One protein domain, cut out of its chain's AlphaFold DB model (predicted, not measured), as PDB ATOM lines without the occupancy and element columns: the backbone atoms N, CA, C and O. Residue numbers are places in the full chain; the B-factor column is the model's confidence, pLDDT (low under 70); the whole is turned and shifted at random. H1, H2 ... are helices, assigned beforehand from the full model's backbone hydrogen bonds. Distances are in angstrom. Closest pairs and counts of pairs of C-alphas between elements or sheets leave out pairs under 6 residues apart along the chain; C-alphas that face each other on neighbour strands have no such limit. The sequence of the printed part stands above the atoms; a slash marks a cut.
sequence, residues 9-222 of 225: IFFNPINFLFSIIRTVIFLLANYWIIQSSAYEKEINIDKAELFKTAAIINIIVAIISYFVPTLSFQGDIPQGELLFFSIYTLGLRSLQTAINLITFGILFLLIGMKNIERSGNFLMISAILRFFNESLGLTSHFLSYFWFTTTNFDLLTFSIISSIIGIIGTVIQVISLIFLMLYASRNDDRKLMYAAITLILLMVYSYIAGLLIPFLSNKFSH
ATOM      1  N   ILE A   9      40.371  30.085   8.658       50.78
ATOM      2  CA  ILE A   9      40.954  30.328   7.339       50.78
ATOM      3  C   ILE A   9      39.914  29.836   6.329       50.78
ATOM      4  O   ILE A   9      39.989  28.722   5.818       50.78
ATOM      5  N   PHE A  10      38.898  30.668   6.086       45.69
ATOM      6  CA  PHE A  10      37.838  30.416   5.105       45.69
ATOM      7  C   PHE A  10      38.395  30.269   3.683       45.69
ATOM      8  O   PHE A  10      37.720  29.751   2.802       45.69
ATOM      9  N   PHE A  11      39.632  30.719   3.453       55.75
ATOM     10  CA  PHE A  11      40.300  30.694   2.163       55.75
ATOM     11  C   PHE A  11      41.746  30.246   2.344       55.75
ATOM     12  O   PHE A  11      42.630  31.055   2.616       55.75
ATOM     13  N   ASN A  12      41.995  28.951   2.161       64.69
ATOM     14  CA  ASN A  12      43.334  28.461   1.863       64.69
ATOM     15  C   ASN A  12      43.404  28.193   0.346       64.69
ATOM     16  O   ASN A  12      42.896  27.164  -0.114       64.69
ATOM     17  N   PRO A  13      43.998  29.104  -0.454       68.19
ATOM     18  CA  PRO A  13      44.069  28.964  -1.910       68.19
ATOM     19  C   PRO A  13      44.772  27.678  -2.352       68.19
ATOM     20  O   PRO A  13      44.464  27.137  -3.413       68.19
ATOM     21  N   ILE A  14      45.686  27.163  -1.523       70.75
ATOM     22  CA  ILE A  14      46.385  25.904  -1.773       70.75
ATOM     23  C   ILE A  14      45.385  24.755  -1.651       70.75
ATOM     24  O   ILE A  14      45.226  23.998  -2.602       70.75
ATOM     25  N   ASN A  15      44.614  24.677  -0.563       68.31
ATOM     26  CA  ASN A  15      43.563  23.657  -0.433       68.31
ATOM     27  C   ASN A  15      42.569  23.703  -1.594       68.31
ATOM     28  O   ASN A  15      42.223  22.658  -2.137       68.31
ATOM     29  N   PHE A  16      42.176  24.900  -2.032       71.12
ATOM     30  CA  PHE A  16      41.267  25.072  -3.164       71.12
ATOM     31  C   PHE A  16      41.826  24.525  -4.479       71.12
ATOM     32  O   PHE A  16      41.163  23.727  -5.148       71.12
ATOM     33  N   LEU A  17      43.056  24.911  -4.836       77.38
ATOM     34  CA  LEU A  17      43.721  24.405  -6.034       77.38
ATOM     35  C   LEU A  17      43.815  22.877  -5.985       77.38
ATOM     36  O   LEU A  17      43.504  22.198  -6.967       77.38
ATOM     37  N   PHE A  18      44.171  22.334  -4.818       77.00
ATOM     38  CA  PHE A  18      44.277  20.898  -4.646       77.00
ATOM     39  C   PHE A  18      42.908  20.185  -4.734       77.00
ATOM     40  O   PHE A  18      42.799  19.085  -5.288       77.00
ATOM     41  N   SER A  19      41.833  20.805  -4.256       74.69
ATOM     42  CA  SER A  19      40.473  20.282  -4.410       74.69
ATOM     43  C   SER A  19      40.005  20.291  -5.867       74.69
ATOM     44  O   SER A  19      39.408  19.308  -6.303       74.69
ATOM     45  N   ILE A  20      40.311  21.334  -6.651       78.81
ATOM     46  CA  ILE A  20      39.970  21.383  -8.085       78.81
ATOM     47  C   ILE A  20      40.673  20.263  -8.849       78.81
ATOM     48  O   ILE A  20      40.017  19.517  -9.575       78.81
ATOM     49  N   ILE A  21      41.990  20.117  -8.669       82.25
ATOM     50  CA  ILE A  21      42.772  19.085  -9.365       82.25
ATOM     51  C   ILE A  21      42.213  17.696  -9.038       82.25
ATOM     52  O   ILE A  21      41.982  16.895  -9.944       82.25
ATOM     53  N   ARG A  22      41.907  17.436  -7.758       81.06
ATOM     54  CA  ARG A  22      41.279  16.182  -7.317       81.06
ATOM     55  C   ARG A  22      39.977  15.912  -8.072       81.06
ATOM     56  O   ARG A  22      39.783  14.809  -8.577       81.06
ATOM     57  N   THR A  23      39.104  16.914  -8.160       80.31
ATOM     58  CA  THR A  23      37.808  16.814  -8.844       80.31
ATOM     59  C   THR A  23      37.979  16.533 -10.330       80.31
ATOM     60  O   THR A  23      37.316  15.644 -10.853       80.31
ATOM     61  N   VAL A  24      38.903  17.215 -11.011       83.19
ATOM     62  CA  VAL A  24      39.180  16.975 -12.438       83.19
ATOM     63  C   VAL A  24      39.646  15.536 -12.675       83.19
ATOM     64  O   VAL A  24      39.103  14.858 -13.546       83.19
ATOM     65  N   ILE A  25      40.592  15.036 -11.873       84.81
ATOM     66  CA  ILE A  25      41.067  13.647 -11.976       84.81
ATOM     67  C   ILE A  25      39.904  12.665 -11.749       84.81
ATOM     68  O   ILE A  25      39.763  11.676 -12.471       84.81
ATOM     69  N   PHE A  26      39.029  12.953 -10.784       82.00
ATOM     70  CA  PHE A  26      37.860  12.128 -10.491       82.00
ATOM     71  C   PHE A  26      36.844  12.096 -11.647       82.00
ATOM     72  O   PHE A  26      36.343  11.031 -12.011       82.00
ATOM     73  N   LEU A  27      36.574  13.247 -12.272       82.31
ATOM     74  CA  LEU A  27      35.709  13.342 -13.451       82.31
ATOM     75  C   LEU A  27      36.267  12.545 -14.631       82.31
ATOM     76  O   LEU A  27      35.507  11.852 -15.305       82.31
ATOM     77  N   LEU A  28      37.586  12.592 -14.850       83.62
ATOM     78  CA  LEU A  28      38.248  11.790 -15.880       83.62
ATOM     79  C   LEU A  28      38.093  10.289 -15.611       83.62
ATOM     80  O   LEU A  28      37.765   9.541 -16.529       83.62
ATOM     81  N   ALA A  29      38.257   9.840 -14.363       83.81
ATOM     82  CA  ALA A  29      38.040   8.438 -14.008       83.81
ATOM     83  C   ALA A  29      36.598   7.994 -14.314       83.81
ATOM     84  O   ALA A  29      36.395   6.964 -14.956       83.81
ATOM     85  N   ASN A  30      35.602   8.797 -13.928       78.50
ATOM     86  CA  ASN A  30      34.191   8.509 -14.210       78.50
ATOM     87  C   ASN A  30      33.878   8.499 -15.705       78.50
ATOM     88  O   ASN A  30      33.156   7.619 -16.172       78.50
ATOM     89  N   TYR A  31      34.443   9.443 -16.460       83.44
ATOM     90  CA  TYR A  31      34.310   9.487 -17.912       83.44
ATOM     91  C   TYR A  31      34.756   8.164 -18.546       83.44
ATOM     92  O   TYR A  31      33.996   7.550 -19.294       83.44
ATOM     93  N   TRP A  32      35.952   7.680 -18.199       84.88
ATOM     94  CA  TRP A  32      36.489   6.434 -18.743       84.88
ATOM     95  C   TRP A  32      35.638   5.207 -18.396       84.88
ATOM     96  O   TRP A  32      35.421   4.351 -19.254       84.88
ATOM     97  N   ILE A  33      35.114   5.142 -17.170       78.81
ATOM     98  CA  ILE A  33      34.253   4.041 -16.713       78.81
ATOM     99  C   ILE A  33      32.936   4.018 -17.483       78.81
ATOM    100  O   ILE A  33      32.551   2.973 -18.005       78.81
ATOM    101  N   ILE A  34      32.265   5.164 -17.600       75.69
ATOM    102  CA  ILE A  34      30.984   5.275 -18.311       75.69
ATOM    103  C   ILE A  34      31.161   4.974 -19.803       75.69
ATOM    104  O   ILE A  34      30.283   4.398 -20.444       75.69
ATOM    105  N   GLN A  35      32.317   5.332 -20.365       76.69
ATOM    106  CA  GLN A  35      32.638   5.064 -21.760       76.69
ATOM    107  C   GLN A  35      32.971   3.591 -22.045       76.69
ATOM    108  O   GLN A  35      33.012   3.230 -23.223       76.69
ATOM    109  N   SER A  36      33.223   2.750 -21.037       76.62
ATOM    110  CA  SER A  36      33.594   1.338 -21.226       76.62
ATOM    111  C   SER A  36      32.576   0.572 -22.086       76.62
ATOM    112  O   SER A  36      31.361   0.780 -22.013       76.62
ATOM    113  N   SER A  37      33.083  -0.277 -22.983       57.72
ATOM    114  CA  SER A  37      32.306  -0.860 -24.091       57.72
ATOM    115  C   SER A  37      31.329  -1.950 -23.649       57.72
ATOM    116  O   SER A  37      30.358  -2.241 -24.348       57.72
ATOM    117  N   ALA A  38      31.533  -2.519 -22.460       60.16
ATOM    118  CA  ALA A  38      30.676  -3.549 -21.885       60.16
ATOM    119  C   ALA A  38      29.228  -3.077 -21.627       60.16
ATOM    120  O   ALA A  38      28.312  -3.895 -21.595       60.16
ATOM    121  N   TYR A  39      28.999  -1.766 -21.479       57.25
ATOM    122  CA  TYR A  39      27.675  -1.200 -21.183       57.25
ATOM    123  C   TYR A  39      26.815  -0.916 -22.426       57.25
ATOM    124  O   TYR A  39      25.641  -0.582 -22.309       57.25
ATOM    125  N   GLU A  40      27.392  -1.010 -23.625       54.22
ATOM    126  CA  GLU A  40      26.812  -0.436 -24.846       54.22
ATOM    127  C   GLU A  40      25.735  -1.312 -25.503       54.22
ATOM    128  O   GLU A  40      24.922  -0.805 -26.268       54.22
ATOM    129  N   LYS A  41      25.702  -2.617 -25.199       55.66
ATOM    130  CA  LYS A  41      24.797  -3.571 -25.866       55.66
ATOM    131  C   LYS A  41      23.506  -3.896 -25.114       55.66
ATOM    132  O   LYS A  41      22.585  -4.408 -25.736       55.66
ATOM    133  N   GLU A  42      23.418  -3.628 -23.811       50.28
ATOM    134  CA  GLU A  42      22.357  -4.224 -22.975       50.28
ATOM    135  C   GLU A  42      21.627  -3.258 -22.042       50.28
ATOM    136  O   GLU A  42      20.736  -3.673 -21.298       50.28
ATOM    137  N   ILE A  43      22.016  -1.985 -22.001       53.31
ATOM    138  CA  ILE A  43      21.434  -1.027 -21.067       53.31
ATOM    139  C   ILE A  43      21.121   0.260 -21.816       53.31
ATOM    140  O   ILE A  43      22.017   1.004 -22.200       53.31
ATOM    141  N   ASN A  44      19.828   0.532 -21.979       54.94
ATOM    142  CA  ASN A  44      19.301   1.767 -22.553       54.94
ATOM    143  C   ASN A  44      19.374   2.918 -21.524       54.94
ATOM    144  O   ASN A  44      18.385   3.594 -21.264       54.94
ATOM    145  N   ILE A  45      20.515   3.068 -20.842       61.88
ATOM    146  CA  ILE A  45      20.762   4.194 -19.939       61.88
ATOM    147  C   ILE A  45      21.458   5.282 -20.743       61.88
ATOM    148  O   ILE A  45      22.475   5.031 -21.396       61.88
ATOM    149  N   ASP A  46      20.925   6.499 -20.658       68.38
ATOM    150  CA  ASP A  46      21.555   7.675 -21.231       68.38
ATOM    151  C   ASP A  46      22.895   7.939 -20.519       68.38
ATOM    152  O   ASP A  46      22.971   8.479 -19.410       68.38
ATOM    153  N   LYS A  47      23.989   7.518 -21.167       65.06
ATOM    154  CA  LYS A  47      25.363   7.722 -20.684       65.06
ATOM    155  C   LYS A  47      25.656   9.207 -20.447       65.06
ATOM    156  O   LYS A  47      26.431   9.527 -19.543       65.06
ATOM    157  N   ALA A  48      25.059  10.101 -21.242       63.94
ATOM    158  CA  ALA A  48      25.240  11.537 -21.085       63.94
ATOM    159  C   ALA A  48      24.564  12.030 -19.802       63.94
ATOM    160  O   ALA A  48      25.153  12.835 -19.081       63.94
ATOM    161  N   GLU A  49      23.390  11.499 -19.462       70.06
ATOM    162  CA  GLU A  49      22.682  11.835 -18.226       70.06
ATOM    163  C   GLU A  49      23.395  11.293 -16.976       70.06
ATOM    164  O   GLU A  49      23.576  12.034 -16.005       70.06
ATOM    165  N   LEU A  50      23.905  10.053 -17.011       67.62
ATOM    166  CA  LEU A  50      24.733   9.499 -15.926       67.62
ATOM    167  C   LEU A  50      26.012  10.311 -15.706       67.62
ATOM    168  O   LEU A  50      26.349  10.647 -14.568       67.62
ATOM    169  N   PHE A  51      26.724  10.646 -16.785       66.75
ATOM    170  CA  PHE A  51      27.942  11.445 -16.699       66.75
ATOM    171  C   PHE A  51      27.649  12.857 -16.189       66.75
ATOM    172  O   PHE A  51      28.341  13.335 -15.294       66.75
ATOM    173  N   LYS A  52      26.593  13.503 -16.697       67.12
ATOM    174  CA  LYS A  52      26.142  14.820 -16.234       67.12
ATOM    175  C   LYS A  52      25.798  14.793 -14.747       67.12
ATOM    176  O   LYS A  52      26.232  15.676 -14.013       67.12
ATOM    177  N   THR A  53      25.091  13.764 -14.290       68.88
ATOM    178  CA  THR A  53      24.725  13.591 -12.878       68.88
ATOM    179  C   THR A  53      25.967  13.406 -12.007       68.88
ATOM    180  O   THR A  53      26.151  14.138 -11.035       68.88
ATOM    181  N   ALA A  54      26.878  12.504 -12.389       67.88
ATOM    182  CA  ALA A  54      28.143  12.312 -11.682       67.88
ATOM    183  C   ALA A  54      28.989  13.597 -11.663       67.88
ATOM    184  O   ALA A  54      29.592  13.921 -10.640       67.88
ATOM    185  N   ALA A  55      29.018  14.351 -12.763       67.69
ATOM    186  CA  ALA A  55      29.769  15.593 -12.861       67.69
ATOM    187  C   ALA A  55      29.205  16.693 -11.956       67.69
ATOM    188  O   ALA A  55      29.958  17.285 -11.185       67.69
ATOM    189  N   ILE A  56      27.888  16.913 -11.993       73.50
ATOM    190  CA  ILE A  56      27.196  17.880 -11.130       73.50
ATOM    191  C   ILE A  56      27.468  17.560  -9.663       73.50
ATOM    192  O   ILE A  56      27.869  18.438  -8.905       73.50
ATOM    193  N   ILE A  57      27.308  16.298  -9.267       69.75
ATOM    194  CA  ILE A  57      27.493  15.900  -7.875       69.75
ATOM    195  C   ILE A  57      28.953  16.094  -7.426       69.75
ATOM    196  O   ILE A  57      29.194  16.621  -6.340       69.75
ATOM    197  N   ASN A  58      29.936  15.739  -8.258       69.00
ATOM    198  CA  ASN A  58      31.349  15.960  -7.935       69.00
ATOM    199  C   ASN A  58      31.705  17.445  -7.824       69.00
ATOM    200  O   ASN A  58      32.455  17.822  -6.927       69.00
ATOM    201  N   ILE A  59      31.146  18.294  -8.691       70.75
ATOM    202  CA  ILE A  59      31.310  19.750  -8.606       70.75
ATOM    203  C   ILE A  59      30.693  20.280  -7.309       70.75
ATOM    204  O   ILE A  59      31.348  21.039  -6.600       70.75
ATOM    205  N   ILE A  60      29.480  19.845  -6.953       71.44
ATOM    206  CA  ILE A  60      28.830  20.224  -5.691       71.44
ATOM    207  C   ILE A  60      29.707  19.822  -4.503       71.44
ATOM    208  O   ILE A  60      29.984  20.656  -3.647       71.44
ATOM    209  N   VAL A  61      30.217  18.587  -4.464       67.50
ATOM    210  CA  VAL A  61      31.117  18.146  -3.388       67.50
ATOM    211  C   VAL A  61      32.407  18.952  -3.356       67.50
ATOM    212  O   VAL A  61      32.874  19.277  -2.268       67.50
ATOM    213  N   ALA A  62      32.983  19.302  -4.506       67.00
ATOM    214  CA  ALA A  62      34.180  20.135  -4.573       67.00
ATOM    215  C   ALA A  62      33.933  21.538  -3.999       67.00
ATOM    216  O   ALA A  62      34.736  22.023  -3.206       67.00
ATOM    217  N   ILE A  63      32.802  22.151  -4.360       67.88
ATOM    218  CA  ILE A  63      32.377  23.462  -3.859       67.88
ATOM    219  C   ILE A  63      32.123  23.395  -2.353       67.88
ATOM    220  O   ILE A  63      32.628  24.228  -1.609       67.88
ATOM    221  N   ILE A  64      31.396  22.386  -1.873       66.69
ATOM    222  CA  ILE A  64      31.143  22.238  -0.438       66.69
ATOM    223  C   ILE A  64      32.459  21.995   0.315       66.69
ATOM    224  O   ILE A  64      32.691  22.626   1.340       66.69
ATOM    225  N   SER A  65      33.345  21.143  -0.220       59.50
ATOM    226  CA  SER A  65      34.672  20.856   0.351       59.50
ATOM    227  C   SER A  65      35.554  22.102   0.453       59.50
ATOM    228  O   SER A  65      36.428  22.160   1.309       59.50
ATOM    229  N   TYR A  66      35.337  23.091  -0.411       59.59
ATOM    230  CA  TYR A  66      36.044  24.366  -0.379       59.59
ATOM    231  C   TYR A  66      35.576  25.279   0.757       59.59
ATOM    232  O   TYR A  66      36.401  25.906   1.412       59.59
ATOM    233  N   PHE A  67      34.274  25.305   1.041       57.16
ATOM    234  CA  PHE A  67      33.739  26.029   2.196       57.16
ATOM    235  C   PHE A  67      33.976  25.293   3.522       57.16
ATOM    236  O   PHE A  67      33.527  25.765   4.563       57.16
ATOM    237  N   VAL A  68      34.676  24.148   3.509       56.28
ATOM    238  CA  VAL A  68      35.131  23.476   4.729       56.28
ATOM    239  C   VAL A  68      36.262  24.296   5.326       56.28
ATOM    240  O   VAL A  68      37.346  24.350   4.740       56.28
ATOM    241  N   PRO A  69      36.064  24.899   6.505       49.38
ATOM    242  CA  PRO A  69      37.155  25.574   7.168       49.38
ATOM    243  C   PRO A  69      38.215  24.542   7.549       49.38
ATOM    244  O   PRO A  69      37.922  23.555   8.229       49.38
ATOM    245  N   THR A  70      39.453  24.755   7.113       49.25
ATOM    246  CA  THR A  70      40.591  23.998   7.635       49.25
ATOM    247  C   THR A  70      41.028  24.586   8.959       49.25
ATOM    248  O   THR A  70      41.306  25.781   9.049       49.25
ATOM    249  N   LEU A  71      41.084  23.740   9.984       46.19
ATOM    250  CA  LEU A  71      41.392  24.160  11.341       46.19
ATOM    251  C   LEU A  71      42.907  24.213  11.541       46.19
ATOM    252  O   LEU A  71      43.593  23.196  11.441       46.19
ATOM    253  N   SER A  72      43.420  25.404  11.840       43.69
ATOM    254  CA  SER A  72      44.694  25.572  12.531       43.69
ATOM    255  C   SER A  72      44.378  25.764  14.008       43.69
ATOM    256  O   SER A  72      43.908  26.825  14.412       43.69
ATOM    257  N   PHE A  73      44.579  24.726  14.811       44.44
ATOM    258  CA  PHE A  73      44.331  24.826  16.241       44.44
ATOM    259  C   PHE A  73      45.576  25.336  16.964       44.44
ATOM    260  O   PHE A  73      46.644  24.732  16.876       44.44
ATOM    261  N   GLN A  74      45.414  26.427  17.708       42.03
ATOM    262  CA  GLN A  74      46.305  26.812  18.798       42.03
ATOM    263  C   GLN A  74      45.434  27.096  20.030       42.03
ATOM    264  O   GLN A  74      44.656  28.046  20.027       42.03
ATOM    265  N   GLY A  75      45.552  26.258  21.067       46.44
ATOM    266  CA  GLY A  75      44.793  26.374  22.322       46.44
ATOM    267  C   GLY A  75      43.618  25.395  22.464       46.44
ATOM    268  O   GLY A  75      43.376  24.565  21.587       46.44
ATOM    269  N   ASP A  76      42.917  25.483  23.597       51.62
ATOM    270  CA  ASP A  76      41.747  24.653  23.916       51.62
ATOM    271  C   ASP A  76      40.533  25.062  23.071       51.62
ATOM    272  O   ASP A  76      40.253  26.245  22.907       51.62
ATOM    273  N   ILE A  77      39.783  24.096  22.539       57.84
ATOM    274  CA  ILE A  77      38.603  24.366  21.702       57.84
ATOM    275  C   ILE A  77      37.340  24.124  22.538       57.84
ATOM    276  O   ILE A  77      37.227  23.065  23.167       57.84
ATOM    277  N   PRO A  78      36.353  25.038  22.531       64.81
ATOM    278  CA  PRO A  78      35.067  24.794  23.175       64.81
ATOM    279  C   PRO A  78      34.403  23.511  22.643       64.81
ATOM    280  O   PRO A  78      34.271  23.316  21.434       64.81
ATOM    281  N   GLN A  79      33.918  22.641  23.539       64.62
ATOM    282  CA  GLN A  79      33.310  21.350  23.160       64.62
ATOM    283  C   GLN A  79      32.145  21.479  22.157       64.62
ATOM    284  O   GLN A  79      31.972  20.610  21.303       64.62
ATOM    285  N   GLY A  80      31.359  22.561  22.226       64.19
ATOM    286  CA  GLY A  80      30.228  22.789  21.316       64.19
ATOM    287  C   GLY A  80      30.640  22.993  19.852       64.19
ATOM    288  O   GLY A  80      29.954  22.526  18.943       64.19
ATOM    289  N   GLU A  81      31.787  23.626  19.611       64.69
ATOM    290  CA  GLU A  81      32.305  23.872  18.260       64.69
ATOM    291  C   GLU A  81      32.965  22.623  17.668       64.69
ATOM    292  O   GLU A  81      32.776  22.316  16.489       64.69
ATOM    293  N   LEU A  82      33.659  21.847  18.509       64.19
ATOM    294  CA  LEU A  82      34.177  20.519  18.163       64.19
ATOM    295  C   LEU A  82      33.056  19.574  17.712       64.19
ATOM    296  O   LEU A  82      33.214  18.851  16.724       64.19
ATOM    297  N   LEU A  83      31.916  19.596  18.409       67.44
ATOM    298  CA  LEU A  83      30.756  18.771  18.079       67.44
ATOM    299  C   LEU A  83      30.172  19.145  16.711       67.44
ATOM    300  O   LEU A  83      30.009  18.273  15.854       67.44
ATOM    301  N   PHE A  84      29.903  20.435  16.485       69.62
ATOM    302  CA  PHE A  84      29.396  20.930  15.203       69.62
ATOM    303  C   PHE A  84      30.338  20.569  14.047       69.62
ATOM    304  O   PHE A  84      29.899  20.013  13.039       69.62
ATOM    305  N   PHE A  85      31.641  20.811  14.213       67.62
ATOM    306  CA  PHE A  85      32.642  20.496  13.197       67.62
ATOM    307  C   PHE A  85      32.711  18.998  12.880       67.62
ATOM    308  O   PHE A  85      32.816  18.606  11.714       67.62
ATOM    309  N   SER A  86      32.629  18.148  13.902       68.00
ATOM    310  CA  SER A  86      32.707  16.701  13.721       68.00
ATOM    311  C   SER A  86      31.467  16.154  13.003       68.00
ATOM    312  O   SER A  86      31.609  15.357  12.076       68.00
ATOM    313  N   ILE A  87      30.265  16.640  13.347       71.38
ATOM    314  CA  ILE A  87      29.011  16.311  12.643       71.38
ATOM    315  C   ILE A  87      29.075  16.772  11.183       71.38
ATOM    316  O   ILE A  87      28.749  16.012  10.270       71.38
ATOM    317  N   TYR A  88      29.533  18.001  10.950       70.12
ATOM    318  CA  TYR A  88      29.680  18.559   9.610       70.12
ATOM    319  C   TYR A  88      30.660  17.738   8.755       70.12
ATOM    320  O   TYR A  88      30.329  17.326   7.641       70.12
ATOM    321  N   THR A  89      31.837  17.411   9.296       71.12
ATOM    322  CA  THR A  89      32.857  16.601   8.609       71.12
ATOM    323  C   THR A  89      32.349  15.192   8.297       71.12
ATOM    324  O   THR A  89      32.565  14.691   7.192       71.12
ATOM    325  N   LEU A  90      31.624  14.565   9.229       73.56
ATOM    326  CA  LEU A  90      30.955  13.279   9.014       73.56
ATOM    327  C   LEU A  90      29.940  13.338   7.870       73.56
ATOM    328  O   LEU A  90      29.936  12.450   7.014       73.56
ATOM    329  N   GLY A  91      29.110  14.383   7.822       73.25
ATOM    330  CA  GLY A  91      28.124  14.578   6.758       73.25
ATOM    331  C   GLY A  91      28.774  14.662   5.376       73.25
ATOM    332  O   GLY A  91      28.362  13.966   4.446       73.25
ATOM    333  N   LEU A  92      29.853  15.438   5.252       72.75
ATOM    334  CA  LEU A  92      30.596  15.566   3.996       72.75
ATOM    335  C   LEU A  92      31.253  14.269   3.547       72.75
ATOM    336  O   LEU A  92      31.194  13.915   2.368       72.75
ATOM    337  N   ARG A  93      31.867  13.546   4.484       74.25
ATOM    338  CA  ARG A  93      32.493  12.253   4.193       74.25
ATOM    339  C   ARG A  93      31.457  11.219   3.782       74.25
ATOM    340  O   ARG A  93      31.684  10.512   2.808       74.25
ATOM    341  N   SER A  94      30.293  11.218   4.425       78.56
ATOM    342  CA  SER A  94      29.165  10.357   4.055       78.56
ATOM    343  C   SER A  94      28.658  10.637   2.645       78.56
ATOM    344  O   SER A  94      28.463   9.701   1.870       78.56
ATOM    345  N   LEU A  95      28.510  11.912   2.276       77.44
ATOM    346  CA  LEU A  95      28.107  12.299   0.926       77.44
ATOM    347  C   LEU A  95      29.139  11.845  -0.118       77.44
ATOM    348  O   LEU A  95      28.775  11.236  -1.123       77.44
ATOM    349  N   GLN A  96      30.427  12.096   0.136       74.62
ATOM    350  CA  GLN A  96      31.514  11.662  -0.743       74.62
ATOM    351  C   GLN A  96      31.555  10.135  -0.902       74.62
ATOM    352  O   GLN A  96      31.674   9.638  -2.022       74.62
ATOM    353  N   THR A  97      31.400   9.395   0.192       78.44
ATOM    354  CA  THR A  97      31.322   7.936   0.158       78.44
ATOM    355  C   THR A  97      30.129   7.463  -0.665       78.44
ATOM    356  O   THR A  97      30.308   6.623  -1.541       78.44
ATOM    357  N   ALA A  98      28.933   8.035  -0.489       77.06
ATOM    358  CA  ALA A  98      27.765   7.659  -1.287       77.06
ATOM    359  C   ALA A  98      28.024   7.800  -2.800       77.06
ATOM    360  O   ALA A  98      27.689   6.910  -3.581       77.06
ATOM    361  N   ILE A  99      28.697   8.875  -3.212       76.31
ATOM    362  CA  ILE A  99      29.055   9.121  -4.617       76.31
ATOM    363  C   ILE A  99      30.024   8.065  -5.133       76.31
ATOM    364  O   ILE A  99      29.785   7.488  -6.198       76.31
ATOM    365  N   ASN A 100      31.091   7.793  -4.379       76.50
ATOM    366  CA  ASN A 100      32.090   6.784  -4.725       76.50
ATOM    367  C   ASN A 100      31.462   5.386  -4.821       76.50
ATOM    368  O   ASN A 100      31.778   4.627  -5.737       76.50
ATOM    369  N   LEU A 101      30.542   5.057  -3.910       81.88
ATOM    370  CA  LEU A 101      29.810   3.793  -3.922       81.88
ATOM    371  C   LEU A 101      28.935   3.658  -5.163       81.88
ATOM    372  O   LEU A 101      28.936   2.601  -5.786       81.88
ATOM    373  N   ILE A 102      28.231   4.714  -5.571       74.44
ATOM    374  CA  ILE A 102      27.415   4.684  -6.791       74.44
ATOM    375  C   ILE A 102      28.307   4.518  -8.031       74.44
ATOM    376  O   ILE A 102      28.099   3.604  -8.830       74.44
ATOM    377  N   THR A 103      29.324   5.371  -8.180       71.38
ATOM    378  CA  THR A 103      30.145   5.433  -9.405       71.38
ATOM    379  C   THR A 103      31.127   4.280  -9.558       71.38
ATOM    380  O   THR A 103      31.372   3.835 -10.674       71.38
ATOM    381  N   PHE A 104      31.678   3.761  -8.464       74.12
ATOM    382  CA  PHE A 104      32.693   2.714  -8.532       74.12
ATOM    383  C   PHE A 104      32.294   1.402  -7.873       74.12
ATOM    384  O   PHE A 104      32.907   0.378  -8.148       74.12
ATOM    385  N   GLY A 105      31.311   1.409  -6.981       78.44
ATOM    386  CA  GLY A 105      30.757   0.185  -6.420       78.44
ATOM    387  C   GLY A 105      29.670  -0.366  -7.335       78.44
ATOM    388  O   GLY A 105      29.855  -1.381  -8.002       78.44
ATOM    389  N   ILE A 106      28.537   0.334  -7.400       80.06
ATOM    390  CA  ILE A 106      27.325  -0.129  -8.083       80.06
ATOM    391  C   ILE A 106      27.575  -0.309  -9.582       80.06
ATOM    392  O   ILE A 106      27.261  -1.370 -10.116       80.06
ATOM    393  N   LEU A 107      28.183   0.671 -10.264       77.06
ATOM    394  CA  LEU A 107      28.454   0.542 -11.703       77.06
ATOM    395  C   LEU A 107      29.365  -0.652 -12.020       77.06
ATOM    396  O   LEU A 107      29.037  -1.437 -12.908       77.06
ATOM    397  N   PHE A 108      30.463  -0.846 -11.284       82.38
ATOM    398  CA  PHE A 108      31.350  -1.999 -11.492       82.38
ATOM    399  C   PHE A 108      30.660  -3.327 -11.192       82.38
ATOM    400  O   PHE A 108      30.838  -4.286 -11.941       82.38
ATOM    401  N   LEU A 109      29.833  -3.385 -10.149       84.00
ATOM    402  CA  LEU A 109      29.075  -4.585  -9.815       84.00
ATOM    403  C   LEU A 109      28.079  -4.942 -10.927       84.00
ATOM    404  O   LEU A 109      28.058  -6.084 -11.379       84.00
ATOM    405  N   LEU A 110      27.328  -3.960 -11.436       77.81
ATOM    406  CA  LEU A 110      26.394  -4.150 -12.550       77.81
ATOM    407  C   LEU A 110      27.108  -4.585 -13.838       77.81
ATOM    408  O   LEU A 110      26.655  -5.518 -14.501       77.81
ATOM    409  N   ILE A 111      28.232  -3.944 -14.187       75.12
ATOM    410  CA  ILE A 111      29.035  -4.329 -15.359       75.12
ATOM    411  C   ILE A 111      29.569  -5.756 -15.181       75.12
ATOM    412  O   ILE A 111      29.494  -6.563 -16.109       75.12
ATOM    413  N   GLY A 112      30.088  -6.076 -13.994       75.44
ATOM    414  CA  GLY A 112      30.684  -7.370 -13.688       75.44
ATOM    415  C   GLY A 112      29.672  -8.510 -13.764       75.44
ATOM    416  O   GLY A 112      29.952  -9.514 -14.414       75.44
ATOM    417  N   MET A 113      28.474  -8.322 -13.199       81.56
ATOM    418  CA  MET A 113      27.383  -9.304 -13.257       81.56
ATOM    419  C   MET A 113      26.945  -9.612 -14.692       81.56
ATOM    420  O   MET A 113      26.700 -10.767 -15.027       81.56
ATOM    421  N   LYS A 114      26.876  -8.596 -15.556       75.00
ATOM    422  CA  LYS A 114      26.481  -8.772 -16.963       75.00
ATOM    423  C   LYS A 114      27.567  -9.389 -17.837       75.00
ATOM    424  O   LYS A 114      27.277  -9.932 -18.892       75.00
ATOM    425  N   ASN A 115      28.823  -9.319 -17.404       70.94
ATOM    426  CA  ASN A 115      29.975  -9.791 -18.167       70.94
ATOM    427  C   ASN A 115      30.678 -10.963 -17.473       70.94
ATOM    428  O   ASN A 115      31.894 -11.107 -17.608       70.94
ATOM    429  N   ILE A 116      29.942 -11.801 -16.730       74.75
ATOM    430  CA  ILE A 116      30.495 -12.948 -15.986       74.75
ATOM    431  C   ILE A 116      31.374 -13.834 -16.883       74.75
ATOM    432  O   ILE A 116      32.494 -14.168 -16.497       74.75
ATOM    433  N   GLU A 117      30.934 -14.115 -18.113       76.19
ATOM    434  CA  GLU A 117      31.673 -14.930 -19.094       76.19
ATOM    435  C   GLU A 117      32.992 -14.283 -19.557       76.19
ATOM    436  O   GLU A 117      33.934 -14.961 -19.960       76.19
ATOM    437  N   ARG A 118      33.096 -12.957 -19.445       75.19
ATOM    438  CA  ARG A 118      34.241 -12.127 -19.841       75.19
ATOM    439  C   ARG A 118      35.065 -11.705 -18.632       75.19
ATOM    440  O   ARG A 118      35.405 -10.542 -18.447       75.19
ATOM    441  N   SER A 119      35.369 -12.645 -17.743       79.81
ATOM    442  CA  SER A 119      36.097 -12.361 -16.496       79.81
ATOM    443  C   SER A 119      35.401 -11.342 -15.569       79.81
ATOM    444  O   SER A 119      36.067 -10.730 -14.733       79.81
ATOM    445  N   GLY A 120      34.076 -11.166 -15.674       78.06
ATOM    446  CA  GLY A 120      33.283 -10.212 -14.880       78.06
ATOM    447  C   GLY A 120      33.452 -10.356 -13.368       78.06
ATOM    448  O   GLY A 120      33.378  -9.362 -12.646       78.06
ATOM    449  N   ASN A 121      33.818 -11.551 -12.901       83.75
ATOM    450  CA  ASN A 121      34.184 -11.818 -11.510       83.75
ATOM    451  C   ASN A 121      35.283 -10.875 -10.989       83.75
ATOM    452  O   ASN A 121      35.199 -10.427  -9.851       83.75
ATOM    453  N   PHE A 122      36.284 -10.515 -11.802       85.75
ATOM    454  CA  PHE A 122      37.321  -9.566 -11.380       85.75
ATOM    455  C   PHE A 122      36.753  -8.170 -11.130       85.75
ATOM    456  O   PHE A 122      37.105  -7.524 -10.146       85.75
ATOM    457  N   LEU A 123      35.822  -7.723 -11.971       84.62
ATOM    458  CA  LEU A 123      35.177  -6.429 -11.797       84.62
ATOM    459  C   LEU A 123      34.215  -6.429 -10.598       84.62
ATOM    460  O   LEU A 123      34.182  -5.461  -9.843       84.62
ATOM    461  N   MET A 124      33.509  -7.540 -10.359       85.88
ATOM    462  CA  MET A 124      32.681  -7.723  -9.162       85.88
ATOM    463  C   MET A 124      33.523  -7.704  -7.880       85.88
ATOM    464  O   MET A 124      33.172  -7.008  -6.931       85.88
ATOM    465  N   ILE A 125      34.659  -8.411  -7.856       87.44
ATOM    466  CA  ILE A 125      35.592  -8.389  -6.719       87.44
ATOM    467  C   ILE A 125      36.129  -6.969  -6.509       87.44
ATOM    468  O   ILE A 125      36.133  -6.476  -5.382       87.44
ATOM    469  N   SER A 126      36.522  -6.280  -7.585       87.69
ATOM    470  CA  SER A 126      36.959  -4.881  -7.524       87.69
ATOM    471  C   SER A 126      35.894  -3.977  -6.893       87.69
ATOM    472  O   SER A 126      36.225  -3.183  -6.007       87.69
ATOM    473  N   ALA A 127      34.625  -4.142  -7.286       85.94
ATOM    474  CA  ALA A 127      33.487  -3.414  -6.733       85.94
ATOM    475  C   ALA A 127      33.298  -3.687  -5.235       85.94
ATOM    476  O   ALA A 127      33.238  -2.748  -4.445       85.94
ATOM    477  N   ILE A 128      33.256  -4.964  -4.832       88.12
ATOM    478  CA  ILE A 128      33.086  -5.384  -3.431       88.12
ATOM    479  C   ILE A 128      34.188  -4.780  -2.557       88.12
ATOM    480  O   ILE A 128      33.905  -4.187  -1.517       88.12
ATOM    481  N   LEU A 129      35.442  -4.863  -2.999       89.31
ATOM    482  CA  LEU A 129      36.571  -4.285  -2.274       89.31
ATOM    483  C   LEU A 129      36.446  -2.761  -2.129       89.31
ATOM    484  O   LEU A 129      36.767  -2.222  -1.072       89.31
ATOM    485  N   ARG A 130      35.917  -2.051  -3.136       86.75
ATOM    486  CA  ARG A 130      35.624  -0.613  -2.994       86.75
ATOM    487  C   ARG A 130      34.532  -0.333  -1.975       86.75
ATOM    488  O   ARG A 130      34.713   0.582  -1.180       86.75
ATOM    489  N   PHE A 131      33.453  -1.117  -1.960       87.88
ATOM    490  CA  PHE A 131      32.414  -0.987  -0.931       87.88
ATOM    491  C   PHE A 131      33.003  -1.115   0.476       87.88
ATOM    492  O   PHE A 131      32.721  -0.282   1.338       87.88
ATOM    493  N   PHE A 132      33.869  -2.109   0.693       87.12
ATOM    494  CA  PHE A 132      34.564  -2.280   1.968       87.12
ATOM    495  C   PHE A 132      35.466  -1.090   2.305       87.12
ATOM    496  O   PHE A 132      35.382  -0.569   3.414       87.12
ATOM    497  N   ASN A 133      36.288  -0.624   1.360       85.50
ATOM    498  CA  ASN A 133      37.194   0.503   1.594       85.50
ATOM    499  C   ASN A 133      36.445   1.787   1.986       85.50
ATOM    500  O   ASN A 133      36.793   2.448   2.961       85.50
ATOM    501  N   GLU A 134      35.385   2.120   1.255       84.06
ATOM    502  CA  GLU A 134      34.570   3.303   1.539       84.06
ATOM    503  C   GLU A 134      33.852   3.194   2.896       84.06
ATOM    504  O   GLU A 134      33.785   4.165   3.650       84.06
ATOM    505  N   SER A 135      33.393   1.993   3.260       83.31
ATOM    506  CA  SER A 135      32.784   1.734   4.571       83.31
ATOM    507  C   SER A 135      33.791   1.882   5.721       83.31
ATOM    508  O   SER A 135      33.457   2.428   6.775       83.31
ATOM    509  N   LEU A 136      35.042   1.443   5.530       82.69
ATOM    510  CA  LEU A 136      36.124   1.645   6.501       82.69
ATOM    511  C   LEU A 136      36.460   3.130   6.676       82.69
ATOM    512  O   LEU A 136      36.658   3.579   7.804       82.69
ATOM    513  N   GLY A 137      36.473   3.895   5.580       76.00
ATOM    514  CA  GLY A 137      36.660   5.347   5.611       76.00
ATOM    515  C   GLY A 137      35.572   6.063   6.414       76.00
ATOM    516  O   GLY A 137      35.871   6.911   7.247       76.00
ATOM    517  N   LEU A 138      34.305   5.682   6.239       78.00
ATOM    518  CA  LEU A 138      33.214   6.181   7.083       78.00
ATOM    519  C   LEU A 138      33.399   5.804   8.557       78.00
ATOM    520  O   LEU A 138      33.236   6.643   9.444       78.00
ATOM    521  N   THR A 139      33.765   4.547   8.814       76.25
ATOM    522  CA  THR A 139      33.944   4.017  10.171       76.25
ATOM    523  C   THR A 139      35.042   4.766  10.922       76.25
ATOM    524  O   THR A 139      34.845   5.101  12.087       76.25
ATOM    525  N   SER A 140      36.166   5.097  10.278       70.56
ATOM    526  CA  SER A 140      37.246   5.855  10.925       70.56
ATOM    527  C   SER A 140      36.808   7.269  11.325       70.56
ATOM    528  O   SER A 140      37.170   7.744  12.402       70.56
ATOM    529  N   HIS A 141      35.963   7.924  10.525       69.19
ATOM    530  CA  HIS A 141      35.384   9.219  10.886       69.19
ATOM    531  C   HIS A 141      34.381   9.113  12.042       69.19
ATOM    532  O   HIS A 141      34.405   9.952  12.942       69.19
ATOM    533  N   PHE A 142      33.538   8.074  12.066       71.38
ATOM    534  CA  PHE A 142      32.636   7.814  13.196       71.38
ATOM    535  C   PHE A 142      33.406   7.521  14.484       71.38
ATOM    536  O   PHE A 142      33.055   8.032  15.546       71.38
ATOM    537  N   LEU A 143      34.487   6.745  14.379       69.94
ATOM    538  CA  LEU A 143      35.387   6.447  15.486       69.94
ATOM    539  C   LEU A 143      36.015   7.729  16.035       69.94
ATOM    540  O   LEU A 143      36.014   7.935  17.242       69.94
ATOM    541  N   SER A 144      36.473   8.612  15.140       66.50
ATOM    542  CA  SER A 144      37.016   9.931  15.489       66.50
ATOM    543  C   SER A 144      36.004  10.747  16.290       66.50
ATOM    544  O   SER A 144      36.325  11.226  17.373       66.50
ATOM    545  N   TYR A 145      34.766  10.849  15.800       68.50
ATOM    546  CA  TYR A 145      33.682  11.548  16.495       68.50
ATOM    547  C   TYR A 145      33.423  10.970  17.889       68.50
ATOM    548  O   TYR A 145      33.418  11.712  18.869       68.50
ATOM    549  N   PHE A 146      33.250   9.648  17.990       68.31
ATOM    550  CA  PHE A 146      32.964   8.989  19.262       68.31
ATOM    551  C   PHE A 146      34.090   9.232  20.275       68.31
ATOM    552  O   PHE A 146      33.818   9.648  21.402       68.31
ATOM    553  N   TRP A 147      35.347   9.088  19.845       68.12
ATOM    554  CA  TRP A 147      36.525   9.329  20.684       68.12
ATOM    555  C   TRP A 147      36.644  10.783  21.158       68.12
ATOM    556  O   TRP A 147      37.004  11.001  22.312       68.12
ATOM    557  N   PHE A 148      36.314  11.772  20.317       64.19
ATOM    558  CA  PHE A 148      36.317  13.186  20.720       64.19
ATOM    559  C   PHE A 148      35.241  13.515  21.763       64.19
ATOM    560  O   PHE A 148      35.420  14.433  22.559       64.19
ATOM    561  N   THR A 149      34.128  12.777  21.774       67.50
ATOM    562  CA  THR A 149      33.017  13.011  22.713       67.50
ATOM    563  C   THR A 149      33.168  12.294  24.059       67.50
ATOM    564  O   THR A 149      32.469  12.635  25.012       67.50
ATOM    565  N   THR A 150      34.082  11.327  24.177       64.31
ATOM    566  CA  THR A 150      34.343  10.601  25.430       64.31
ATOM    567  C   THR A 150      35.515  11.220  26.198       64.31
ATOM    568  O   THR A 150      36.613  11.337  25.669       64.31
ATOM    569  N   THR A 151      35.320  11.570  27.472       55.59
ATOM    570  CA  THR A 151      36.273  12.322  28.324       55.59
ATOM    571  C   THR A 151      37.581  11.600  28.698       55.59
ATOM    572  O   THR A 151      38.393  12.169  29.422       55.59
ATOM    573  N   ASN A 152      37.825  10.377  28.213       57.09
ATOM    574  CA  ASN A 152      39.060   9.617  28.444       57.09
ATOM    575  C   ASN A 152      39.896   9.587  27.159       57.09
ATOM    576  O   ASN A 152      39.814   8.658  26.356       57.09
ATOM    577  N   PHE A 153      40.664  10.651  26.952       62.97
ATOM    578  CA  PHE A 153      41.358  10.935  25.703       62.97
ATOM    579  C   PHE A 153      42.789  10.382  25.705       62.97
ATOM    580  O   PHE A 153      43.717  11.040  26.171       62.97
ATOM    581  N   ASP A 154      42.978   9.178  25.158       72.62
ATOM    582  CA  ASP A 154      44.307   8.681  24.783       72.62
ATOM    583  C   ASP A 154      44.544   8.871  23.274       72.62
ATOM    584  O   ASP A 154      44.197   8.026  22.439       72.62
ATOM    585  N   LEU A 155      45.146  10.016  22.936       64.94
ATOM    586  CA  LEU A 155      45.553  10.389  21.576       64.94
ATOM    587  C   LEU A 155      46.428   9.340  20.900       64.94
ATOM    588  O   LEU A 155      46.333   9.154  19.685       64.94
ATOM    589  N   LEU A 156      47.299   8.682  21.668       70.00
ATOM    590  CA  LEU A 156      48.255   7.728  21.127       70.00
ATOM    591  C   LEU A 156      47.519   6.488  20.625       70.00
ATOM    592  O   LEU A 156      47.676   6.107  19.466       70.00
ATOM    593  N   THR A 157      46.654   5.913  21.462       75.94
ATOM    594  CA  THR A 157      45.833   4.755  21.084       75.94
ATOM    595  C   THR A 157      44.928   5.074  19.893       75.94
ATOM    596  O   THR A 157      44.865   4.295  18.940       75.94
ATOM    597  N   PHE A 158      44.282   6.243  19.883       71.38
ATOM    598  CA  PHE A 158      43.441   6.670  18.762       71.38
ATOM    599  C   PHE A 158      44.227   6.814  17.447       71.38
ATOM    600  O   PHE A 158      43.782   6.339  16.396       71.38
ATOM    601  N   SER A 159      45.409   7.433  17.501       67.75
ATOM    602  CA  SER A 159      46.289   7.604  16.341       67.75
ATOM    603  C   SER A 159      46.753   6.256  15.778       67.75
ATOM    604  O   SER A 159      46.721   6.044  14.562       67.75
ATOM    605  N   ILE A 160      47.101   5.304  16.652       76.00
ATOM    606  CA  ILE A 160      47.498   3.944  16.263       76.00
ATOM    607  C   ILE A 160      46.339   3.218  15.568       76.00
ATOM    608  O   ILE A 160      46.516   2.716  14.457       76.00
ATOM    609  N   ILE A 161      45.146   3.192  16.175       79.06
ATOM    610  CA  ILE A 161      43.972   2.510  15.600       79.06
ATOM    611  C   ILE A 161      43.603   3.123  14.243       79.06
ATOM    612  O   ILE A 161      43.419   2.398  13.263       79.06
ATOM    613  N   SER A 162      43.553   4.454  14.161       74.38
ATOM    614  CA  SER A 162      43.239   5.170  12.919       74.38
ATOM    615  C   SER A 162      44.262   4.882  11.816       74.38
ATOM    616  O   SER A 162      43.885   4.681  10.660       74.38
ATOM    617  N   SER A 163      45.547   4.787  12.171       76.25
ATOM    618  CA  SER A 163      46.621   4.437  11.234       76.25
ATOM    619  C   SER A 163      46.477   3.010  10.701       76.25
ATOM    620  O   SER A 163      46.609   2.791   9.498       76.25
ATOM    621  N   ILE A 164      46.145   2.041  11.565       81.31
ATOM    622  CA  ILE A 164      45.914   0.644  11.160       81.31
ATOM    623  C   ILE A 164      44.736   0.554  10.182       81.31
ATOM    624  O   ILE A 164      44.869  -0.059   9.122       81.31
ATOM    625  N   ILE A 165      43.608   1.204  10.491       82.50
ATOM    626  CA  ILE A 165      42.436   1.239   9.600       82.50
ATOM    627  C   ILE A 165      42.804   1.869   8.249       82.50
ATOM    628  O   ILE A 165      42.432   1.336   7.201       82.50
ATOM    629  N   GLY A 166      43.578   2.961   8.254       78.75
ATOM    630  CA  GLY A 166      44.049   3.624   7.035       78.75
ATOM    631  C   GLY A 166      44.940   2.736   6.160       78.75
ATOM    632  O   GLY A 166      44.766   2.698   4.938       78.75
ATOM    633  N   ILE A 167      45.855   1.974   6.769       82.50
ATOM    634  CA  ILE A 167      46.710   1.011   6.056       82.50
ATOM    635  C   ILE A 167      45.857  -0.098   5.434       82.50
ATOM    636  O   ILE A 167      46.006  -0.383   4.246       82.50
ATOM    637  N   ILE A 168      44.931  -0.684   6.200       85.75
ATOM    638  CA  ILE A 168      44.030  -1.736   5.707       85.75
ATOM    639  C   ILE A 168      43.204  -1.225   4.521       85.75
ATOM    640  O   ILE A 168      43.151  -1.888   3.485       85.75
ATOM    641  N   GLY A 169      42.611  -0.032   4.636       85.81
ATOM    642  CA  GLY A 169      41.857   0.590   3.545       85.81
ATOM    643  C   GLY A 169      42.709   0.785   2.288       85.81
ATOM    644  O   GLY A 169      42.322   0.370   1.195       85.81
ATOM    645  N   THR A 170      43.932   1.302   2.448       83.88
ATOM    646  CA  THR A 170      44.875   1.490   1.331       83.88
ATOM    647  C   THR A 170      45.193   0.167   0.630       83.88
ATOM    648  O   THR A 170      45.161   0.092  -0.598       83.88
ATOM    649  N   VAL A 171      45.448  -0.904   1.389       86.50
ATOM    650  CA  VAL A 171      45.709  -2.240   0.830       86.50
ATOM    651  C   VAL A 171      44.498  -2.753   0.044       86.50
ATOM    652  O   VAL A 171      44.652  -3.195  -1.095       86.50
ATOM    653  N   ILE A 172      43.289  -2.644   0.602       89.06
ATOM    654  CA  ILE A 172      42.044  -3.039  -0.075       89.06
ATOM    655  C   ILE A 172      41.860  -2.256  -1.383       89.06
ATOM    656  O   ILE A 172      41.516  -2.840  -2.416       89.06
ATOM    657  N   GLN A 173      42.125  -0.948  -1.365       87.38
ATOM    658  CA  GLN A 173      42.022  -0.089  -2.544       87.38
ATOM    659  C   GLN A 173      43.014  -0.500  -3.642       87.38
ATOM    660  O   GLN A 173      42.632  -0.578  -4.812       87.38
ATOM    661  N   VAL A 174      44.261  -0.818  -3.282       89.12
ATOM    662  CA  VAL A 174      45.273  -1.309  -4.232       89.12
ATOM    663  C   VAL A 174      44.839  -2.637  -4.849       89.12
ATOM    664  O   VAL A 174      44.868  -2.781  -6.072       89.12
ATOM    665  N   ILE A 175      44.367  -3.586  -4.036       89.31
ATOM    666  CA  ILE A 175      43.882  -4.883  -4.528       89.31
ATOM    667  C   ILE A 175      42.699  -4.680  -5.489       89.31
ATOM    668  O   ILE A 175      42.681  -5.258  -6.575       89.31
ATOM    669  N   SER A 176      41.749  -3.804  -5.150       89.56
ATOM    670  CA  SER A 176      40.626  -3.453  -6.031       89.56
ATOM    671  C   SER A 176      41.088  -2.939  -7.401       89.56
ATOM    672  O   SER A 176      40.536  -3.343  -8.429       89.56
ATOM    673  N   LEU A 177      42.110  -2.077  -7.437       90.50
ATOM    674  CA  LEU A 177      42.669  -1.536  -8.679       90.50
ATOM    675  C   LEU A 177      43.388  -2.602  -9.509       90.50
ATOM    676  O   LEU A 177      43.260  -2.598 -10.732       90.50
ATOM    677  N   ILE A 178      44.086  -3.544  -8.867       90.00
ATOM    678  CA  ILE A 178      44.694  -4.694  -9.551       90.00
ATOM    679  C   ILE A 178      43.613  -5.520 -10.251       90.00
ATOM    680  O   ILE A 178      43.731  -5.794 -11.442       90.00
ATOM    681  N   PHE A 179      42.523  -5.855  -9.557       89.12
ATOM    682  CA  PHE A 179      41.413  -6.597 -10.160       89.12
ATOM    683  C   PHE A 179      40.749  -5.843 -11.321       89.12
ATOM    684  O   PHE A 179      40.424  -6.455 -12.341       89.12
ATOM    685  N   LEU A 180      40.609  -4.517 -11.214       87.62
ATOM    686  CA  LEU A 180      40.114  -3.675 -12.306       87.62
ATOM    687  C   LEU A 180      41.036  -3.736 -13.537       87.62
ATOM    688  O   LEU A 180      40.557  -3.906 -14.657       87.62
ATOM    689  N   MET A 181      42.354  -3.646 -13.337       89.69
ATOM    690  CA  MET A 181      43.342  -3.743 -14.421       89.69
ATOM    691  C   MET A 181      43.392  -5.139 -15.046       89.69
ATOM    692  O   MET A 181      43.506  -5.251 -16.264       89.69
ATOM    693  N   LEU A 182      43.255  -6.201 -14.246       87.88
ATOM    694  CA  LEU A 182      43.170  -7.576 -14.747       87.88
ATOM    695  C   LEU A 182      41.927  -7.778 -15.621       87.88
ATOM    696  O   LEU A 182      42.032  -8.377 -16.692       87.88
ATOM    697  N   TYR A 183      40.771  -7.247 -15.205       87.88
ATOM    698  CA  TYR A 183      39.563  -7.244 -16.033       87.88
ATOM    699  C   TYR A 183      39.788  -6.489 -17.346       87.88
ATOM    700  O   TYR A 183      39.507  -7.022 -18.420       87.88
ATOM    701  N   ALA A 184      40.321  -5.267 -17.265       86.50
ATOM    702  CA  ALA A 184      40.573  -4.428 -18.429       86.50
ATOM    703  C   ALA A 184      41.532  -5.101 -19.422       86.50
ATOM    704  O   ALA A 184      41.263  -5.129 -20.618       86.50
ATOM    705  N   SER A 185      42.616  -5.704 -18.924       87.38
ATOM    706  CA  SER A 185      43.606  -6.394 -19.752       87.38
ATOM    707  C   SER A 185      43.061  -7.660 -20.401       87.38
ATOM    708  O   SER A 185      43.405  -7.930 -21.543       87.38
ATOM    709  N   ARG A 186      42.244  -8.458 -19.701       86.12
ATOM    710  CA  ARG A 186      41.701  -9.701 -20.273       86.12
ATOM    711  C   ARG A 186      40.651  -9.474 -21.352       86.12
ATOM    712  O   ARG A 186      40.433 -10.365 -22.164       86.12
ATOM    713  N   ASN A 187      39.989  -8.324 -21.326       81.75
ATOM    714  CA  ASN A 187      38.899  -7.996 -22.240       81.75
ATOM    715  C   ASN A 187      39.276  -6.927 -23.271       81.75
ATOM    716  O   ASN A 187      38.388  -6.411 -23.948       81.75
ATOM    717  N   ASP A 188      40.559  -6.560 -23.351       83.19
ATOM    718  CA  ASP A 188      41.068  -5.466 -24.184       83.19
ATOM    719  C   ASP A 188      40.313  -4.129 -23.990       83.19
ATOM    720  O   ASP A 188      40.258  -3.275 -24.883       83.19
ATOM    721  N   ASP A 189      39.752  -3.901 -22.795       83.00
ATOM    722  CA  ASP A 189      39.023  -2.676 -22.458       83.00
ATOM    723  C   ASP A 189      40.003  -1.572 -22.036       83.00
ATOM    724  O   ASP A 189      40.270  -1.316 -20.856       83.00
ATOM    725  N   ARG A 190      40.548  -0.883 -23.044       86.50
ATOM    726  CA  ARG A 190      41.476   0.242 -22.850       86.50
ATOM    727  C   ARG A 190      40.874   1.370 -22.012       86.50
ATOM    728  O   ARG A 190      41.615   2.056 -21.316       86.50
ATOM    729  N   LYS A 191      39.552   1.565 -22.049       86.69
ATOM    730  CA  LYS A 191      38.887   2.638 -21.301       86.69
ATOM    731  C   LYS A 191      38.905   2.323 -19.806       86.69
ATOM    732  O   LYS A 191      39.310   3.175 -19.021       86.69
ATOM    733  N   LEU A 192      38.596   1.089 -19.405       85.06
ATOM    734  CA  LEU A 192      38.754   0.670 -18.005       85.06
ATOM    735  C   LEU A 192      40.219   0.656 -17.552       85.06
ATOM    736  O   LEU A 192      40.497   0.974 -16.395       85.06
ATOM    737  N   MET A 193      41.161   0.376 -18.456       88.31
ATOM    738  CA  MET A 193      42.588   0.525 -18.153       88.31
ATOM    739  C   MET A 193      42.944   1.988 -17.845       88.31
ATOM    740  O   MET A 193      43.576   2.270 -16.826       88.31
ATOM    741  N   TYR A 194      42.485   2.942 -18.664       86.56
ATOM    742  CA  TYR A 194      42.677   4.373 -18.398       86.56
ATOM    743  C   TYR A 194      41.989   4.827 -17.112       86.56
ATOM    744  O   TYR A 194      42.565   5.619 -16.365       86.56
ATOM    745  N   ALA A 195      40.803   4.296 -16.801       86.94
ATOM    746  CA  ALA A 195      40.145   4.544 -15.524       86.94
ATOM    747  C   ALA A 195      41.024   4.093 -14.348       86.94
ATOM    748  O   ALA A 195      41.243   4.868 -13.419       86.94
ATOM    749  N   ALA A 196      41.572   2.875 -14.402       86.94
ATOM    750  CA  ALA A 196      42.439   2.348 -13.354       86.94
ATOM    751  C   ALA A 196      43.703   3.199 -13.165       86.94
ATOM    752  O   ALA A 196      44.024   3.569 -12.036       86.94
ATOM    753  N   ILE A 197      44.370   3.587 -14.258       89.50
ATOM    754  CA  ILE A 197      45.535   4.485 -14.217       89.50
ATOM    755  C   ILE A 197      45.155   5.838 -13.602       89.50
ATOM    756  O   ILE A 197      45.853   6.334 -12.720       89.50
ATOM    757  N   THR A 198      44.023   6.416 -14.006       86.94
ATOM    758  CA  THR A 198      43.538   7.698 -13.467       86.94
ATOM    759  C   THR A 198      43.263   7.605 -11.962       86.94
ATOM    760  O   THR A 198      43.586   8.519 -11.208       86.94
ATOM    761  N   LEU A 199      42.723   6.477 -11.497       87.56
ATOM    762  CA  LEU A 199      42.468   6.219 -10.080       87.56
ATOM    763  C   LEU A 199      43.761   6.005  -9.274       87.56
ATOM    764  O   LEU A 199      43.833   6.438  -8.126       87.56
ATOM    765  N   ILE A 200      44.795   5.402  -9.869       87.81
ATOM    766  CA  ILE A 200      46.136   5.331  -9.266       87.81
ATOM    767  C   ILE A 200      46.726   6.734  -9.135       87.81
ATOM    768  O   ILE A 200      47.205   7.097  -8.061       87.81
ATOM    769  N   LEU A 201      46.651   7.547 -10.194       86.19
ATOM    770  CA  LEU A 201      47.118   8.933 -10.162       86.19
ATOM    771  C   LEU A 201      46.390   9.739  -9.084       86.19
ATOM    772  O   LEU A 201      47.035  10.479  -8.352       86.19
ATOM    773  N   LEU A 202      45.078   9.542  -8.925       85.44
ATOM    774  CA  LEU A 202      44.298  10.153  -7.848       85.44
ATOM    775  C   LEU A 202      44.801   9.745  -6.455       85.44
ATOM    776  O   LEU A 202      44.856  10.584  -5.554       85.44
ATOM    777  N   MET A 203      45.159   8.473  -6.267       84.56
ATOM    778  CA  MET A 203      45.677   7.957  -4.997       84.56
ATOM    779  C   MET A 203      47.047   8.564  -4.671       84.56
ATOM    780  O   MET A 203      47.232   9.115  -3.586       84.56
ATOM    781  N   VAL A 204      47.975   8.542  -5.633       82.88
ATOM    782  CA  VAL A 204      49.309   9.155  -5.505       82.88
ATOM    783  C   VAL A 204      49.187  10.650  -5.229       82.88
ATOM    784  O   VAL A 204      49.807  11.170  -4.304       82.88
ATOM    785  N   TYR A 205      48.331  11.333  -5.986       82.81
ATOM    786  CA  TYR A 205      48.029  12.740  -5.790       82.81
ATOM    787  C   TYR A 205      47.507  13.024  -4.377       82.81
ATOM    788  O   TYR A 205      47.990  13.943  -3.728       82.81
ATOM    789  N   SER A 206      46.559  12.225  -3.879       80.25
ATOM    790  CA  SER A 206      45.978  12.415  -2.542       80.25
ATOM    791  C   SER A 206      47.024  12.242  -1.437       80.25
ATOM    792  O   SER A 206      47.008  12.991  -0.463       80.25
ATOM    793  N   TYR A 207      47.963  11.306  -1.609       79.12
ATOM    794  CA  TYR A 207      49.085  11.120  -0.689       79.12
ATOM    795  C   TYR A 207      50.041  12.322  -0.702       79.12
ATOM    796  O   TYR A 207      50.346  12.886   0.347       79.12
ATOM    797  N   ILE A 208      50.454  12.771  -1.893       77.88
ATOM    798  CA  ILE A 208      51.324  13.945  -2.061       77.88
ATOM    799  C   ILE A 208      50.656  15.201  -1.488       77.88
ATOM    800  O   ILE A 208      51.281  15.947  -0.737       77.88
ATOM    801  N   ALA A 209      49.378  15.415  -1.799       74.56
ATOM    802  CA  ALA A 209      48.580  16.518  -1.279       74.56
ATOM    803  C   ALA A 209      48.505  16.483   0.251       74.56
ATOM    804  O   ALA A 209      48.716  17.508   0.890       74.56
ATOM    805  N   GLY A 210      48.269  15.307   0.842       69.31
ATOM    806  CA  GLY A 210      48.210  15.125   2.292       69.31
ATOM    807  C   GLY A 210      49.511  15.470   3.021       69.31
ATOM    808  O   GLY A 210      49.460  15.915   4.162       69.31
ATOM    809  N   LEU A 211      50.667  15.326   2.364       73.44
ATOM    810  CA  LEU A 211      51.968  15.726   2.911       73.44
ATOM    811  C   LEU A 211      52.280  17.209   2.662       73.44
ATOM    812  O   LEU A 211      52.764  17.908   3.555       73.44
ATOM    813  N   LEU A 212      52.007  17.701   1.450       71.56
ATOM    814  CA  LEU A 212      52.363  19.060   1.033       71.56
ATOM    815  C   LEU A 212      51.437  20.127   1.610       71.56
ATOM    816  O   LEU A 212      51.912  21.204   1.956       71.56
ATOM    817  N   ILE A 213      50.135  19.856   1.723       68.19
ATOM    818  CA  ILE A 213      49.156  20.831   2.217       68.19
ATOM    819  C   ILE A 213      49.503  21.299   3.637       68.19
ATOM    820  O   ILE A 213      49.609  22.513   3.823       68.19
ATOM    821  N   PRO A 214      49.729  20.413   4.631       64.50
ATOM    822  CA  PRO A 214      50.099  20.846   5.976       64.50
ATOM    823  C   PRO A 214      51.434  21.595   5.994       64.50
ATOM    824  O   PRO A 214      51.546  22.632   6.641       64.50
ATOM    825  N   PHE A 215      52.427  21.110   5.239       69.19
ATOM    826  CA  PHE A 215      53.756  21.720   5.168       69.19
ATOM    827  C   PHE A 215      53.718  23.143   4.591       69.19
ATOM    828  O   PHE A 215      54.270  24.073   5.179       69.19
ATOM    829  N   LEU A 216      53.039  23.329   3.455       67.06
ATOM    830  CA  LEU A 216      52.900  24.632   2.815       67.06
ATOM    831  C   LEU A 216      52.032  25.564   3.661       67.06
ATOM    832  O   LEU A 216      52.423  26.707   3.883       67.06
ATOM    833  N   SER A 217      50.909  25.074   4.193       61.69
ATOM    834  CA  SER A 217      50.008  25.881   5.027       61.69
ATOM    835  C   SER A 217      50.710  26.414   6.279       61.69
ATOM    836  O   SER A 217      50.537  27.583   6.604       61.69
ATOM    837  N   ASN A 218      51.564  25.607   6.922       60.91
ATOM    838  CA  ASN A 218      52.361  26.023   8.081       60.91
ATOM    839  C   ASN A 218      53.409  27.100   7.723       60.91
ATOM    840  O   ASN A 218      53.651  28.047   8.467       60.91
ATOM    841  N   LYS A 219      54.015  27.011   6.532       60.69
ATOM    842  CA  LYS A 219      54.981  28.016   6.061       60.69
ATOM    843  C   LYS A 219      54.320  29.374   5.775       60.69
ATOM    844  O   LYS A 219      54.926  30.408   6.049       60.69
ATOM    845  N   PHE A 220      53.087  29.371   5.263       55.88
ATOM    846  CA  PHE A 220      52.326  30.592   4.966       55.88
ATOM    847  C   PHE A 220      51.640  31.210   6.196       55.88
ATOM    848  O   PHE A 220      51.441  32.418   6.220       55.88
ATOM    849  N   SER A 221      51.335  30.437   7.247       52.88
ATOM    850  CA  SER A 221      50.780  30.977   8.502       52.88
ATOM    851  C   SER A 221      51.797  31.736   9.365       52.88
ATOM    852  O   SER A 221      51.407  32.459  10.275       52.88
ATOM    853  N   HIS A 222      53.096  31.582   9.093       46.81
ATOM    854  CA  HIS A 222      54.185  32.246   9.822       46.81
ATOM    855  C   HIS A 222      54.875  33.362   9.026       46.81
ATOM    856  O   HIS A 222      55.907  33.873   9.458       46.81
TER     857      HIS A 222
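AT A GLANCE: This is residues 9 to 222 of the 225 residues of an uncharacterized protein of Candidatus Lokiarchaeota archaeon (UniProt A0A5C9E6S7). Six long helices stand side by side in an up-and-down bundle, H1 to H6, each running against the one before it. Seen down their length they make a ring in chain order, closed where H6 packs on H1; H5 and H6 meet near one end alone and spread apart from there, and residues 73 to 78 stick out. The printed part has 214 residues with six named helices and no named strand, and its class is all helix. It is compact, with a radius of gyration of the C-alphas of 19.0 A, yet elongated, spanning 60 by 33 by 27 A.

HOW THE PARTS SIT: Start with H1, residues 13 to 35; it touches H2, residues 47 to 66, closest at the C-alphas of Phe 16 and Tyr 66, 6.0 A apart, at a shallow tilt of 15 degrees. H2 touches residues 92 to 103 alone of H3, residues 79 to 114, closest at the C-alphas of Val 61 and Gln 96, 7.0 A. Next, H3 touches H4, residues 120 to 149, at a shallow tilt of 8 degrees; look at the closest C-alphas, Gly 112 and Gly 120, 4.0 A apart. H4 touches H5, residues 155 to 186, closest at the C-alphas of Ser 126 and Ser 176, 4.2 A. Residues 177 to 185 of H5 touch residues 190 to 200 of H6, residues 190 to 221, closest at the C-alphas of Ala 184 and Met 193, 5.4 A, at a shallow tilt of 27 degrees. These five successive pairs are helical hairpins. Finally H6 touches H1, opposite ways at a shallow tilt of 7 degrees, closest at the C-alphas of Ala 29 and Ala 195, 4.7 A. H3 and H6 are apart, as are H2 and H5. Every O i to N i+4 pair is within hydrogen-bond range in H1, H2, H4 and H5, against 29 of 32 in H3 and 26 of 28 in H6.

IN THESE COORDINATES: Find C-alpha 13 at (44.069, 28.964, -1.910); from there H1 runs 33.1 A to C-alpha 35. H2 covers 28.3 A, and H3, from C-alpha 79 at (33.310, 21.350, 23.160), 50.6 A. H4 measures 44.2 A, H5 46.6 A and H6 44.9 A, ending at C-alpha 221 at (50.780, 30.977, 8.502); look for its kink of 32 degrees near residue 210.

THE WHOLE: The C-alphas of Lys 41 and Gly 75 are the two farthest apart, 60.2 A. The printed part has no cut. The links H1 to H2 and H2 to H3 are long, and the other three are tight. Mean pLDDT of the printed part is 73.7; 77 residues are under 70, among them 61 to 86 and 213 to 222.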